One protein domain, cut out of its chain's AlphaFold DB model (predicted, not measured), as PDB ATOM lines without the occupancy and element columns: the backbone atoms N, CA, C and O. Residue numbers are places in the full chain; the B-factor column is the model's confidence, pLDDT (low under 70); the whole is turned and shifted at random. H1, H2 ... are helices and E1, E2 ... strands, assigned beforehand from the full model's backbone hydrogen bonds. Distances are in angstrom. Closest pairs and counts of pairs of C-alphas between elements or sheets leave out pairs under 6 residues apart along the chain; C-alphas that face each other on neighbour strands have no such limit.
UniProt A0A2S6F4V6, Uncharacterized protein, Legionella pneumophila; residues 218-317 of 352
ATOM      1  N   ILE A 218      98.331  68.545  93.371       85.75
ATOM      2  CA  ILE A 218      97.535  68.294  92.163       85.75
ATOM      3  C   ILE A 218      98.415  68.524  90.931       85.75
ATOM      4  O   ILE A 218      98.923  69.625  90.716       85.75
ATOM      5  N   ALA A 219      98.576  67.495  90.102       88.50
ATOM      6  CA  ALA A 219      99.245  67.627  88.814       88.50
ATOM      7  C   ALA A 219      98.320  68.294  87.787       88.50
ATOM      8  O   ALA A 219      97.101  68.115  87.821       88.50
ATOM      9  N   LEU A 220      98.901  69.037  86.851       89.81
ATOM     10  CA  LEU A 220      98.189  69.685  85.757       89.81
ATOM     11  C   LEU A 220      98.618  69.067  84.431       89.81
ATOM     12  O   LEU A 220      99.811  68.982  84.128       89.81
ATOM     13  N   LYS A 221      97.640  68.657  83.624       89.75
ATOM     14  CA  LYS A 221      97.886  68.094  82.297       89.75
ATOM     15  C   LYS A 221      96.894  68.658  81.289       89.75
ATOM     16  O   LYS A 221      95.690  68.491  81.438       89.75
ATOM     17  N   SER A 222      97.400  69.279  80.235       88.00
ATOM     18  CA  SER A 222      96.616  69.586  79.043       88.00
ATOM     19  C   SER A 222      96.814  68.483  78.017       88.00
ATOM     20  O   SER A 222      97.940  68.021  77.809       88.00
ATOM     21  N   ILE A 223      95.730  68.082  77.369       85.75
ATOM     22  CA  ILE A 223      95.767  67.227  76.192       85.75
ATOM     23  C   ILE A 223      94.939  67.865  75.083       85.75
ATOM     24  O   ILE A 223      93.830  68.352  75.313       85.75
ATOM     25  N   ASP A 224      95.492  67.844  73.878       81.06
ATOM     26  CA  ASP A 224      94.790  68.283  72.683       81.06
ATOM     27  C   ASP A 224      94.086  67.070  72.086       81.06
ATOM     28  O   ASP A 224      94.725  66.110  71.649       81.06
ATOM     29  N   VAL A 225      92.755  67.078  72.129       72.69
ATOM     30  CA  VAL A 225      91.944  65.980  71.609       72.69
ATOM     31  C   VAL A 225      90.772  66.574  70.835       72.69
ATOM     32  O   VAL A 225      89.951  67.269  71.430       72.69
ATOM     33  N   PRO A 226      90.632  66.280  69.528       70.50
ATOM     34  CA  PRO A 226      89.392  66.576  68.829       70.50
ATOM     35  C   PRO A 226      88.298  65.690  69.435       70.50
ATOM     36  O   PRO A 226      88.345  64.462  69.313       70.50
ATOM     37  N   ALA A 227      87.375  66.311  70.163       73.12
ATOM     38  CA  ALA A 227      86.232  65.659  70.777       73.12
ATOM     39  C   ALA A 227      84.986  66.487  70.467       73.12
ATOM     40  O   ALA A 227      84.893  67.650  70.863       73.12
ATOM     41  N   GLU A 228      84.019  65.894  69.772       71.12
ATOM     42  CA  GLU A 228      82.792  66.589  69.370       71.12
ATOM     43  C   GLU A 228      81.844  66.796  70.562       71.12
ATOM     44  O   GLU A 228      80.997  67.697  70.565       71.12
ATOM     45  N   ASN A 229      81.996  65.961  71.591       77.88
ATOM     46  CA  ASN A 229      81.190  65.948  72.802       77.88
ATOM     47  C   ASN A 229      81.966  65.378  74.010       77.88
ATOM     48  O   ASN A 229      83.069  64.840  73.896       77.88
ATOM     49  N   GLU A 230      81.357  65.471  75.195       78.75
ATOM     50  CA  GLU A 230      81.942  65.006  76.459       78.75
ATOM     51  C   GLU A 230      82.233  63.496  76.481       78.75
ATOM     52  O   GLU A 230      83.247  63.070  77.039       78.75
ATOM     53  N   ASN A 231      81.366  62.678  75.875       83.00
ATOM     54  CA  ASN A 231      81.536  61.223  75.873       83.00
ATOM     55  C   ASN A 231      82.777  60.819  75.071       83.00
ATOM     56  O   ASN A 231      83.543  59.958  75.505       83.00
ATOM     57  N   GLU A 232      83.015  61.482  73.942       81.38
ATOM     58  CA  GLU A 232      84.237  61.305  73.161       81.38
ATOM     59  C   GLU A 232      85.475  61.769  73.921       81.38
ATOM     60  O   GLU A 232      86.454  61.024  73.984       81.38
ATOM     61  N   ALA A 233      85.427  62.945  74.560       82.44
ATOM     62  CA  ALA A 233      86.527  63.432  75.392       82.44
ATOM     63  C   ALA A 233      86.888  62.406  76.479       82.44
ATOM     64  O   ALA A 233      88.055  62.039  76.635       82.44
ATOM     65  N   ARG A 234      85.879  61.857  77.168       82.00
ATOM     66  CA  ARG A 234      86.061  60.832  78.202       82.00
ATOM     67  C   ARG A 234      86.647  59.531  77.652       82.00
ATOM     68  O   ARG A 234      87.579  58.996  78.244       82.00
ATOM     69  N   SER A 235      86.156  59.039  76.515       82.81
ATOM     70  CA  SER A 235      86.681  57.819  75.882       82.81
ATOM     71  C   SER A 235      88.167  57.945  75.512       82.81
ATOM     72  O   SER A 235      88.927  56.977  75.571       82.81
ATOM     73  N   LYS A 236      88.619  59.151  75.160       82.12
ATOM     74  CA  LYS A 236      90.020  59.412  74.802       82.12
ATOM     75  C   LYS A 236      90.930  59.453  76.029       82.12
ATOM     76  O   LYS A 236      92.084  59.039  75.930       82.12
ATOM     77  N   LEU A 237      90.405  59.863  77.185       85.81
ATOM     78  CA  LEU A 237      91.134  59.862  78.453       85.81
ATOM     79  C   LEU A 237      91.518  58.452  78.922       85.81
ATOM     80  O   LEU A 237      92.583  58.269  79.516       85.81
ATOM     81  N   ASP A 238      90.715  57.434  78.606       82.88
ATOM     82  CA  ASP A 238      91.026  56.047  78.970       82.88
ATOM     83  C   ASP A 238      92.385  55.577  78.424       82.88
ATOM     84  O   ASP A 238      93.067  54.781  79.071       82.88
ATOM     85  N   LYS A 239      92.822  56.118  77.277       83.19
ATOM     86  CA  LYS A 239      94.096  55.760  76.635       83.19
ATOM     87  C   LYS A 239      95.322  56.281  77.384       83.19
ATOM     88  O   LYS A 239      96.373  55.656  77.303       83.19
ATOM     89  N   ILE A 240      95.184  57.373  78.137       83.94
ATOM     90  CA  ILE A 240      96.298  58.016  78.849       83.94
ATOM     91  C   ILE A 240      96.361  57.641  80.334       83.94
ATOM     92  O   ILE A 240      97.274  58.071  81.032       83.94
ATOM     93  N   LYS A 241      95.433  56.818  80.847       84.00
ATOM     94  CA  LYS A 241      95.390  56.414  82.270       84.00
ATOM     95  C   LYS A 241      96.723  55.895  82.809       84.00
ATOM     96  O   LYS A 241      97.046  56.134  83.966       84.00
ATOM     97  N   LYS A 242      97.486  55.173  81.980       79.75
ATOM     98  CA  LYS A 242      98.805  54.635  82.353       79.75
ATOM     99  C   LYS A 242      99.884  55.717  82.462       79.75
ATOM    100  O   LYS A 242     100.825  55.537  83.224       79.75
ATOM    101  N   GLU A 243      99.750  56.802  81.702       79.12
ATOM    102  CA  GLU A 243     100.692  57.930  81.659       79.12
ATOM    103  C   GLU A 243     100.420  58.953  82.765       79.12
ATOM    104  O   GLU A 243     101.319  59.677  83.194       79.12
ATOM    105  N   LEU A 244      99.176  59.021  83.237       79.25
ATOM    106  CA  LEU A 244      98.823  59.804  84.409       79.25
ATOM    107  C   LEU A 244      99.427  59.119  85.633       79.25
ATOM    108  O   LEU A 244      99.168  57.940  85.873       79.25
ATOM    109  N   SER A 245     100.256  59.855  86.382       65.69
ATOM    110  CA  SER A 245     100.900  59.355  87.600       65.69
ATOM    111  C   SER A 245      99.864  58.635  88.455       65.69
ATOM    112  O   SER A 245      98.953  59.260  88.995       65.69
ATOM    113  N   GLN A 246     100.008  57.314  88.581       60.72
ATOM    114  CA  GLN A 246      99.032  56.432  89.232       60.72
ATOM    115  C   GLN A 246      98.910  56.678  90.745       60.72
ATOM    116  O   GLN A 246      98.351  55.856  91.454       60.72
ATOM    117  N   LYS A 247      99.506  57.758  91.272       65.88
ATOM    118  CA  LYS A 247      99.581  58.063  92.703       65.88
ATOM    119  C   LYS A 247      99.301  59.522  93.052       65.88
ATOM    120  O   LYS A 247      99.378  59.858  94.228       65.88
ATOM    121  N   LYS A 248      99.000  60.389  92.076       75.31
ATOM    122  CA  LYS A 248      98.644  61.791  92.342       75.31
ATOM    123  C   LYS A 248      97.393  62.192  91.565       75.31
ATOM    124  O   LYS A 248      97.309  61.890  90.370       75.31
ATOM    125  N   PRO A 249      96.451  62.912  92.192       84.06
ATOM    126  CA  PRO A 249      95.342  63.509  91.478       84.06
ATOM    127  C   PRO A 249      95.853  64.412  90.365       84.06
ATOM    128  O   PRO A 249      96.744  65.238  90.574       84.06
ATOM    129  N   THR A 250      95.295  64.238  89.174       87.75
ATOM    130  CA  THR A 250      95.671  65.037  88.010       87.75
ATOM    131  C   THR A 250      94.448  65.753  87.476       87.75
ATOM    132  O   THR A 250      93.477  65.114  87.080       87.75
ATOM    133  N   LEU A 251      94.506  67.080  87.444       89.75
ATOM    134  CA  LEU A 251      93.549  67.887  86.713       89.75
ATOM    135  C   LEU A 251      93.929  67.870  85.230       89.75
ATOM    136  O   LEU A 251      94.981  68.374  84.828       89.75
ATOM    137  N   VAL A 252      93.053  67.277  84.429       89.69
ATOM    138  CA  VAL A 252      93.192  67.137  82.988       89.69
ATOM    139  C   VAL A 252      92.284  68.137  82.280       89.69
ATOM    140  O   VAL A 252      91.065  68.107  82.459       89.69
ATOM    141  N   ARG A 253      92.878  68.997  81.452       89.12
ATOM    142  CA  ARG A 253      92.178  69.834  80.471       89.12
ATOM    143  C   ARG A 253      92.199  69.125  79.125       89.12
ATOM    144  O   ARG A 253      93.271  68.840  78.597       89.12
ATOM    145  N   VAL A 254      91.024  68.868  78.571       87.56
ATOM    146  CA  VAL A 254      90.846  68.358  77.212       87.56
ATOM    147  C   VAL A 254      90.459  69.532  76.329       87.56
ATOM    148  O   VAL A 254      89.345  70.051  76.438       87.56
ATOM    149  N   LYS A 255      91.396  69.968  75.486       80.31
ATOM    150  CA  LYS A 255      91.189  71.112  74.604       80.31
ATOM    151  C   LYS A 255      90.321  70.709  73.419       80.31
ATOM    152  O   LYS A 255      90.726  69.837  72.651       80.31
ATOM    153  N   ASN A 256      89.163  71.349  73.252       72.00
ATOM    154  CA  ASN A 256      88.300  71.066  72.108       72.00
ATOM    155  C   ASN A 256      88.842  71.768  70.852       72.00
ATOM    156  O   ASN A 256      88.877  72.993  70.772       72.00
ATOM    157  N   CYS A 257      89.308  70.990  69.871       65.56
ATOM    158  CA  CYS A 257      89.858  71.521  68.620       65.56
ATOM    159  C   CYS A 257      88.808  71.688  67.504       65.56
ATOM    160  O   CYS A 257      89.146  72.180  66.428       65.56
ATOM    161  N   GLN A 258      87.556  71.271  67.726       60.78
ATOM    162  CA  GLN A 258      86.472  71.348  66.748       60.78
ATOM    163  C   GLN A 258      85.384  72.310  67.257       60.78
ATOM    164  O   GLN A 258      84.561  71.960  68.097       60.78
ATOM    165  N   GLN A 259      85.364  73.520  66.680       54.34
ATOM    166  CA  GLN A 259      84.503  74.674  67.021       54.34
ATOM    167  C   GLN A 259      84.934  75.447  68.284       54.34
ATOM    168  O   GLN A 259      85.571  74.894  69.169       54.34
ATOM    169  N   ASN A 260      84.559  76.737  68.361       57.03
ATOM    170  CA  ASN A 260      84.688  77.649  69.518       57.03
ATOM    171  C   ASN A 260      83.885  77.160  70.752       57.03
ATOM    172  O   ASN A 260      83.056  77.884  71.301       57.03
ATOM    173  N   LYS A 261      84.059  75.902  71.158       61.06
ATOM    174  CA  LYS A 261      83.402  75.287  72.308       61.06
ATOM    175  C   LYS A 261      84.371  75.189  73.478       61.06
ATOM    176  O   LYS A 261      85.583  75.106  73.303       61.06
ATOM    177  N   LEU A 262      83.789  75.235  74.671       65.94
ATOM    178  CA  LEU A 262      84.482  75.240  75.954       65.94
ATOM    179  C   LEU A 262      85.285  73.943  76.139       65.94
ATOM    180  O   LEU A 262      84.854  72.868  75.717       65.94
ATOM    181  N   ASP A 263      86.455  74.060  76.764       81.06
ATOM    182  CA  ASP A 263      87.292  72.912  77.115       81.06
ATOM    183  C   ASP A 263      86.597  72.014  78.144       81.06
ATOM    184  O   ASP A 263      85.835  72.484  78.993       81.06
ATOM    185  N   TYR A 264      86.903  70.716  78.117       85.81
ATOM    186  CA  TYR A 264      86.422  69.787  79.137       85.81
ATOM    187  C   TYR A 264      87.470  69.593  80.226       85.81
ATOM    188  O   TYR A 264      88.658  69.429  79.945       85.81
ATOM    189  N   TYR A 265      87.022  69.542  81.478       88.00
ATOM    190  CA  TYR A 265      87.896  69.381  82.633       88.00
ATOM    191  C   TYR A 265      87.536  68.120  83.405       88.00
ATOM    192  O   TYR A 265      86.375  67.886  83.747       88.00
ATOM    193  N   PHE A 266      88.547  67.313  83.698       88.31
ATOM    194  CA  PHE A 266      88.402  66.069  84.440       88.31
ATOM    195  C   PHE A 266      89.469  65.979  85.518       88.31
ATOM    196  O   PHE A 266      90.602  66.402  85.319       88.31
ATOM    197  N   VAL A 267      89.131  65.371  86.645       88.06
ATOM    198  CA  VAL A 267      90.107  64.923  87.633       88.06
ATOM    199  C   VAL A 267      90.320  63.432  87.445       88.06
ATOM    200  O   VAL A 267      89.364  62.660  87.483       88.06
ATOM    201  N   TYR A 268      91.571  63.026  87.269       86.56
ATOM    202  CA  TYR A 268      91.987  61.638  87.401       86.56
ATOM    203  C   TYR A 268      92.423  61.356  88.839       86.56
ATOM    204  O   TYR A 268      93.290  62.061  89.355       86.56
ATOM    205  N   GLY A 269      91.852  60.334  89.474       82.69
ATOM    206  CA  GLY A 269      92.208  59.919  90.833       82.69
ATOM    207  C   GLY A 269      91.578  58.582  91.226       82.69
ATOM    208  O   GLY A 269      90.758  58.042  90.481       82.69
ATOM    209  N   CYS A 270      91.938  58.055  92.400       78.38
ATOM    210  CA  CYS A 270      91.300  56.861  92.956       78.38
ATOM    211  C   CYS A 270      89.865  57.181  93.377       78.38
ATOM    212  O   CYS A 270      89.655  58.024  94.245       78.38
ATOM    213  N   LEU A 271      88.894  56.527  92.755       76.56
ATOM    214  CA  LEU A 271      87.471  56.647  93.041       76.56
ATOM    215  C   LEU A 271      87.102  55.862  94.304       76.56
ATOM    216  O   LEU A 271      87.874  55.051  94.817       76.56
ATOM    217  N   TYR A 272      85.872  56.058  94.762       71.62
ATOM    218  CA  TYR A 272      85.364  55.458  95.995       71.62
ATOM    219  C   TYR A 272      85.366  53.924  96.018       71.62
ATOM    220  O   TYR A 272      85.520  53.301  97.063       71.62
ATOM    221  N   ASN A 273      85.218  53.294  94.854       72.81
ATOM    222  CA  ASN A 273      85.282  51.841  94.711       72.81
ATOM    223  C   ASN A 273      86.726  51.294  94.653       72.81
ATOM    224  O   ASN A 273      86.909  50.133  94.297       72.81
ATOM    225  N   GLY A 274      87.732  52.131  94.922       73.44
ATOM    226  CA  GLY A 274      89.154  51.796  94.848       73.44
ATOM    227  C   GLY A 274      89.765  51.873  93.442       73.44
ATOM    228  O   GLY A 274      90.973  51.742  93.272       73.44
ATOM    229  N   GLN A 275      88.964  52.118  92.401       79.38
ATOM    230  CA  GLN A 275      89.462  52.144  91.025       79.38
ATOM    231  C   GLN A 275      89.954  53.530  90.624       79.38
ATOM    232  O   GLN A 275      89.301  54.533  90.883       79.38
ATOM    233  N   TRP A 276      91.056  53.597  89.884       81.12
ATOM    234  CA  TRP A 276      91.515  54.850  89.289       81.12
ATOM    235  C   TRP A 276      90.676  55.228  88.066       81.12
ATOM    236  O   TRP A 276      90.499  54.439  87.133       81.12
ATOM    237  N   GLY A 277      90.160  56.456  88.047       83.62
ATOM    238  CA  GLY A 277      89.253  56.902  86.999       83.62
ATOM    239  C   GLY A 277      89.117  58.413  86.889       83.62
ATOM    240  O   GLY A 277      89.731  59.169  87.638       83.62
ATOM    241  N   PHE A 278      88.326  58.831  85.899       86.25
ATOM    242  CA  PHE A 278      88.069  60.236  85.594       86.25
ATOM    243  C   PHE A 278      86.711  60.679  86.123       86.25
ATOM    244  O   PHE A 278      85.682  60.101  85.759       86.25
ATOM    245  N   THR A 279      86.727  61.763  86.892       85.12
ATOM    246  CA  THR A 279      85.549  62.478  87.381       85.12
ATOM    247  C   THR A 279      85.479  63.827  86.676       85.12
ATOM    248  O   THR A 279      86.465  64.563  86.654       85.12
ATOM    249  N   LYS A 280      84.333  64.174  86.083       86.62
ATOM    250  CA  LYS A 280      84.149  65.497  85.473       86.62
ATOM    251  C   LYS A 280      84.235  66.588  86.542       86.62
ATOM    252  O   LYS A 280      83.602  66.472  87.591       86.62
ATOM    253  N   LEU A 281      84.969  67.651  86.234       86.75
ATOM    254  CA  LEU A 281      85.037  68.865  87.035       86.75
ATOM    255  C   LEU A 281      84.037  69.896  86.494       86.75
ATOM    256  O   LEU A 281      83.924  70.083  85.283       86.75
ATOM    257  N   ASP A 282      83.302  70.555  87.391       83.56
ATOM    258  CA  ASP A 282      82.387  71.638  87.015       83.56
ATOM    259  C   ASP A 282      83.187  72.829  86.466       83.56
ATOM    260  O   ASP A 282      84.116  73.323  87.109       83.56
ATOM    261  N   GLU A 283      82.813  73.307  85.284       79.44
ATOM    262  CA  GLU A 283      83.446  74.445  84.622       79.44
ATOM    263  C   GLU A 283      83.435  75.702  85.500       79.44
ATOM    264  O   GLU A 283      84.415  76.447  85.528       79.44
ATOM    265  N   LYS A 284      82.383  75.902  86.309       85.75
ATOM    266  CA  LYS A 284      82.301  77.028  87.252       85.75
ATOM    267  C   LYS A 284      83.474  77.058  88.228       85.75
ATOM    268  O   LYS A 284      83.902  78.133  88.641       85.75
ATOM    269  N   ILE A 285      84.005  75.891  88.590       87.31
ATOM    270  CA  ILE A 285      85.135  75.769  89.510       87.31
ATOM    271  C   ILE A 285      86.407  76.232  88.823       87.31
ATOM    272  O   ILE A 285      87.131  77.040  89.398       87.31
ATOM    273  N   ILE A 286      86.648  75.799  87.584       86.75
ATOM    274  CA  ILE A 286      87.812  76.237  86.808       86.75
ATOM    275  C   ILE A 286      87.775  77.741  86.557       86.75
ATOM    276  O   ILE A 286      88.765  78.429  86.810       86.75
ATOM    277  N   SER A 287      86.620  78.272  86.162       85.62
ATOM    278  CA  SER A 287      86.430  79.711  85.975       85.62
ATOM    279  C   SER A 287      86.661  80.500  87.269       85.62
ATOM    280  O   SER A 287      87.178  81.613  87.219       85.62
ATOM    281  N   SER A 288      86.350  79.925  88.438       88.38
ATOM    282  CA  SER A 288      86.575  80.586  89.733       88.38
ATOM    283  C   SER A 288      88.050  80.678  90.147       88.38
ATOM    284  O   SER A 288      88.400  81.550  90.945       88.38
ATOM    285  N   VAL A 289      88.910  79.795  89.624       89.00
ATOM    286  CA  VAL A 289      90.349  79.753  89.949       89.00
ATOM    287  C   VAL A 289      91.250  80.306  88.841       89.00
ATOM    288  O   VAL A 289      92.437  80.496  89.079       89.00
ATOM    289  N   ASN A 290      90.698  80.586  87.654       83.25
ATOM    290  CA  ASN A 290      91.366  81.241  86.523       83.25
ATOM    291  C   ASN A 290      92.752  80.650  86.171       83.25
ATOM    292  O   ASN A 290      93.760  81.357  86.102       83.25
ATOM    293  N   LEU A 291      92.811  79.331  85.970       84.44
ATOM    294  CA  LEU A 291      94.053  78.635  85.622       84.44
ATOM    295  C   LEU A 291      94.482  78.942  84.182       84.44
ATOM    296  O   LEU A 291      93.849  78.499  83.225       84.44
ATOM    297  N   SER A 292      95.599  79.651  84.030       79.06
ATOM    298  CA  SER A 292      96.168  80.009  82.723       79.06
ATOM    299  C   SER A 292      97.116  78.947  82.148       79.06
ATOM    300  O   SER A 292      97.268  78.858  80.930       79.06
ATOM    301  N   ASN A 293      97.726  78.113  82.998       83.00
ATOM    302  CA  ASN A 293      98.653  77.048  82.608       83.00
ATOM    303  C   ASN A 293      98.140  75.678  83.076       83.00
ATOM    304  O   ASN A 293      97.721  75.527  84.220       83.00
ATOM    305  N   PHE A 294      98.214  74.676  82.198       86.31
ATOM    306  CA  PHE A 294      97.833  73.284  82.470       86.31
ATOM    307  C   PHE A 294      99.016  72.332  82.232       86.31
ATOM    308  O   PHE A 294      98.915  71.330  81.525       86.31
ATOM    309  N   SER A 295     100.166  72.672  82.807       86.44
ATOM    310  CA  SER A 295     101.380  71.861  82.752       86.44
ATOM    311  C   SER A 295     102.120  71.924  84.084       86.44
ATOM    312  O   SER A 295     102.214  72.990  84.695       86.44
ATOM    313  N   GLY A 296     102.658  70.788  84.528       86.44
ATOM    314  CA  GLY A 296     103.415  70.678  85.772       86.44
ATOM    315  C   GLY A 296     102.520  70.424  86.983       86.44
ATOM    316  O   GLY A 296     101.714  69.494  86.978       86.44
ATOM    317  N   ALA A 297     102.689  71.221  88.036       87.56
ATOM    318  CA  ALA A 297     101.976  71.062  89.299       87.56
ATOM    319  C   ALA A 297     101.220  72.341  89.672       87.56
ATOM    320  O   ALA A 297     101.671  73.451  89.387       87.56
ATOM    321  N   LEU A 298     100.066  72.186  90.320       86.88
ATOM    322  CA  LEU A 298      99.237  73.301  90.756       86.88
ATOM    323  C   LEU A 298      99.819  73.934  92.022       86.88
ATOM    324  O   LEU A 298      99.595  73.449  93.128       86.88
ATOM    325  N   VAL A 299     100.582  75.010  91.848       87.19
ATOM    326  CA  VAL A 299     101.285  75.700  92.944       87.19
ATOM    327  C   VAL A 299     100.439  76.753  93.661       87.19
ATOM    328  O   VAL A 299     100.744  77.098  94.798       87.19
ATOM    329  N   ASP A 300      99.381  77.267  93.033       88.00
ATOM    330  CA  ASP A 300      98.522  78.273  93.661       88.00
ATOM    331  C   ASP A 300      97.670  77.643  94.774       88.00
ATOM    332  O   ASP A 300      96.824  76.784  94.516       88.00
ATOM    333  N   CYS A 301      97.888  78.077  96.019       84.06
ATOM    334  CA  CYS A 301      97.236  77.512  97.203       84.06
ATOM    335  C   CYS A 301      95.706  77.636  97.157       84.06
ATOM    336  O   CYS A 301      94.991  76.740  97.611       84.06
ATOM    337  N   ARG A 302      95.184  78.751  96.629       87.00
ATOM    338  CA  ARG A 302      93.739  79.006  96.580       87.00
ATOM    339  C   ARG A 302      93.085  78.088  95.557       87.00
ATOM    340  O   ARG A 302      92.080  77.449  95.867       87.00
ATOM    341  N   ALA A 303      93.669  77.987  94.370       87.62
ATOM    342  CA  ALA A 303      93.216  77.093  93.321       87.62
ATOM    343  C   ALA A 303      93.310  75.626  93.755       87.62
ATOM    344  O   ALA A 303      92.346  74.878  93.590       87.62
ATOM    345  N   ALA A 304      94.430  75.231  94.373       86.31
ATOM    346  CA  ALA A 304      94.623  73.889  94.916       86.31
ATOM    347  C   ALA A 304      93.570  73.552  95.976       86.31
ATOM    348  O   ALA A 304      92.994  72.469  95.939       86.31
ATOM    349  N   SER A 305      93.255  74.489  96.874       85.94
ATOM    350  CA  SER A 305      92.200  74.322  97.878       85.94
ATOM    351  C   SER A 305      90.819  74.132  97.249       85.94
ATOM    352  O   SER A 305      90.116  73.176  97.572       85.94
ATOM    353  N   VAL A 306      90.431  74.998  96.309       87.31
ATOM    354  CA  VAL A 306      89.118  74.931  95.647       87.31
ATOM    355  C   VAL A 306      88.953  73.620  94.870       87.31
ATOM    356  O   VAL A 306      87.942  72.932  95.026       87.31
ATOM    357  N   ILE A 307      89.959  73.236  94.080       85.62
ATOM    358  CA  ILE A 307      89.935  71.989  93.307       85.62
ATOM    359  C   ILE A 307      89.998  70.781  94.245       85.62
ATOM    360  O   ILE A 307      89.192  69.867  94.110       85.62
ATOM    361  N   GLY A 308      90.886  70.792  95.237       83.00
ATOM    362  CA  GLY A 308      91.016  69.731  96.235       83.00
ATOM    363  C   GLY A 308      89.728  69.485  97.025       83.00
ATOM    364  O   GLY A 308      89.322  68.340  97.208       83.00
ATOM    365  N   ASN A 309      89.018  70.547  97.416       81.12
ATOM    366  CA  ASN A 309      87.709  70.435  98.062       81.12
ATOM    367  C   ASN A 309      86.661  69.823  97.133       81.12
ATOM    368  O   ASN A 309      85.844  69.018  97.573       81.12
ATOM    369  N   HIS A 310      86.701  70.142  95.839       80.62
ATOM    370  CA  HIS A 310      85.828  69.476  94.882       80.62
ATOM    371  C   HIS A 310      86.139  67.982  94.749       80.62
ATOM    372  O   HIS A 310      85.213  67.176  94.748       80.62
ATOM    373  N   ILE A 311      87.423  67.611  94.689       78.25
ATOM    374  CA  ILE A 311      87.877  66.209  94.659       78.25
ATOM    375  C   ILE A 311      87.383  65.465  95.901       78.25
ATOM    376  O   ILE A 311      86.850  64.364  95.792       78.25
ATOM    377  N   LYS A 312      87.489  66.092  97.075       74.44
ATOM    378  CA  LYS A 312      86.973  65.547  98.335       74.44
ATOM    379  C   LYS A 312      85.450  65.337  98.305       74.44
ATOM    380  O   LYS A 312      84.968  64.357  98.862       74.44
ATOM    381  N   LEU A 313      84.693  66.237  97.668       71.88
ATOM    382  CA  LEU A 313      83.220  66.232  97.661       71.88
ATOM    383  C   LEU A 313      82.581  65.391  96.540       71.88
ATOM    384  O   LEU A 313      81.441  64.949  96.691       71.88
ATOM    385  N   LYS A 314      83.247  65.184  95.398       66.81
ATOM    386  CA  LYS A 314      82.691  64.433  94.259       66.81
ATOM    387  C   LYS A 314      83.231  63.010  94.204       66.81
ATOM    388  O   LYS A 314      84.430  62.801  94.125       66.81
ATOM    389  N   GLN A 315      82.309  62.042  94.181       54.06
ATOM    390  CA  GLN A 315      82.580  60.610  93.973       54.06
ATOM    391  C   GLN A 315      83.749  60.044  94.799       54.06
ATOM    392  O   GLN A 315      84.511  59.210  94.318       54.06
ATOM    393  N   GLY A 316      83.833  60.452  96.068       52.78
ATOM    394  CA  GLY A 316      84.504  59.688  97.108       52.78
ATOM    395  C   GLY A 316      85.949  59.317  96.789       52.78
ATOM    396  O   GLY A 316      86.312  58.148  96.857       52.78
ATOM    397  N   HIS A 317      86.777  60.306  96.452       66.94
ATOM    398  CA  HIS A 317      88.223  60.118  96.381       66.94
ATOM    399  C   HIS A 317      88.784  59.856  97.782       66.94
ATOM    400  O   HIS A 317      89.348  60.731  98.434       66.94
TER     401      HIS A 317
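What this domain is: This is residues 218 to 317 of the 352 residues of an uncharacterized protein of Legionella pneumophila (UniProt A0A2S6F4V6). A strongly twisted sheet of five strands stands between helices: H1 packs over one face, and H3 crosses E3 and E2 from the other side, with the short H2 beside it. The short strand E5 adds one edge to the sheet, next to E1. The printed part has 100 residues, with named elements in the order E1, H1, E2, E3, E4, H2, E5, H3. The sheet is mixed, in the order E4, E3, E2, E1, E5, and the class is mixed, helices and strands. The whole is compact and rounded, with a radius of gyration of the C-alphas of 12.7 A and spans of 32 by 29 by 22 A.

Where its parts are: E1, residues 219 to 225, begins with C-alpha 219 at (99.245, 67.627, 88.814) and is 18.8 A long from first to last C-alpha. H1, residues 230 to 240, is 16.1 A long. E2, residues 250 to 256, measures 18.5 A, and E3, residues 264 to 270, 19.5 A. E4 holds residues 276 to 280, H2 residues 283 to 289 and E5 residues 295 to 297. H3, residues 301 to 313, is 18.0 A long and ends with C-alpha 313 at (83.220, 66.232, 97.661).

How they stand to each other: E1 and E2 are parallel, with N 223 and O 253 2.9 A apart, within hydrogen-bond range. E1, H1 and E2 form a strand-helix-strand unit, two parallel neighbour strands with a helix between, and its crossover is right-handed. E2, E3 and E4 form a meander, each strand the antiparallel neighbour of the one before; E2 and E3 are a hairpin, with N 252 and O 266 2.8 A apart, and E3 and E4 are another, with N 267 and O 279 2.8 A apart. E5 is antiparallel to E1, with N 220 and O 296 2.9 A apart. H1 is on one face of the sheet, a helix and a sheet in two layers; its closest C-alpha pair with E2 is that of Ala 233 and Val 254, 6.8 A. H3 is on the sheet at a height of 10.2 A, over E3 and only just over E2, with 3 C-alphas there, and runs across the strands at 67 degrees to E3 on the local plane. H2 only grazes the sheet, with residues 283 to 286. H2 touches H3, which touches it with residues 302 to 307 alone, at a shallow tilt of 32 degrees, opposite ways; their closest C-alphas, those of Val 289 and Ala 303, are 5.2 A apart. H1 is apart from H2 and H3. Every O i to N i+4 pair is within hydrogen-bond range in H2 and H3, and 4 of 7 are in H1.

The domain as a whole: The two C-alphas farthest apart, those of Asn 260 and Gly 274, are 36.5 A apart. The printed part has no cut and no long link. Its mean pLDDT is 80.2; residues 245 to 247, 257 to 262 and 314 to 317 are under 70.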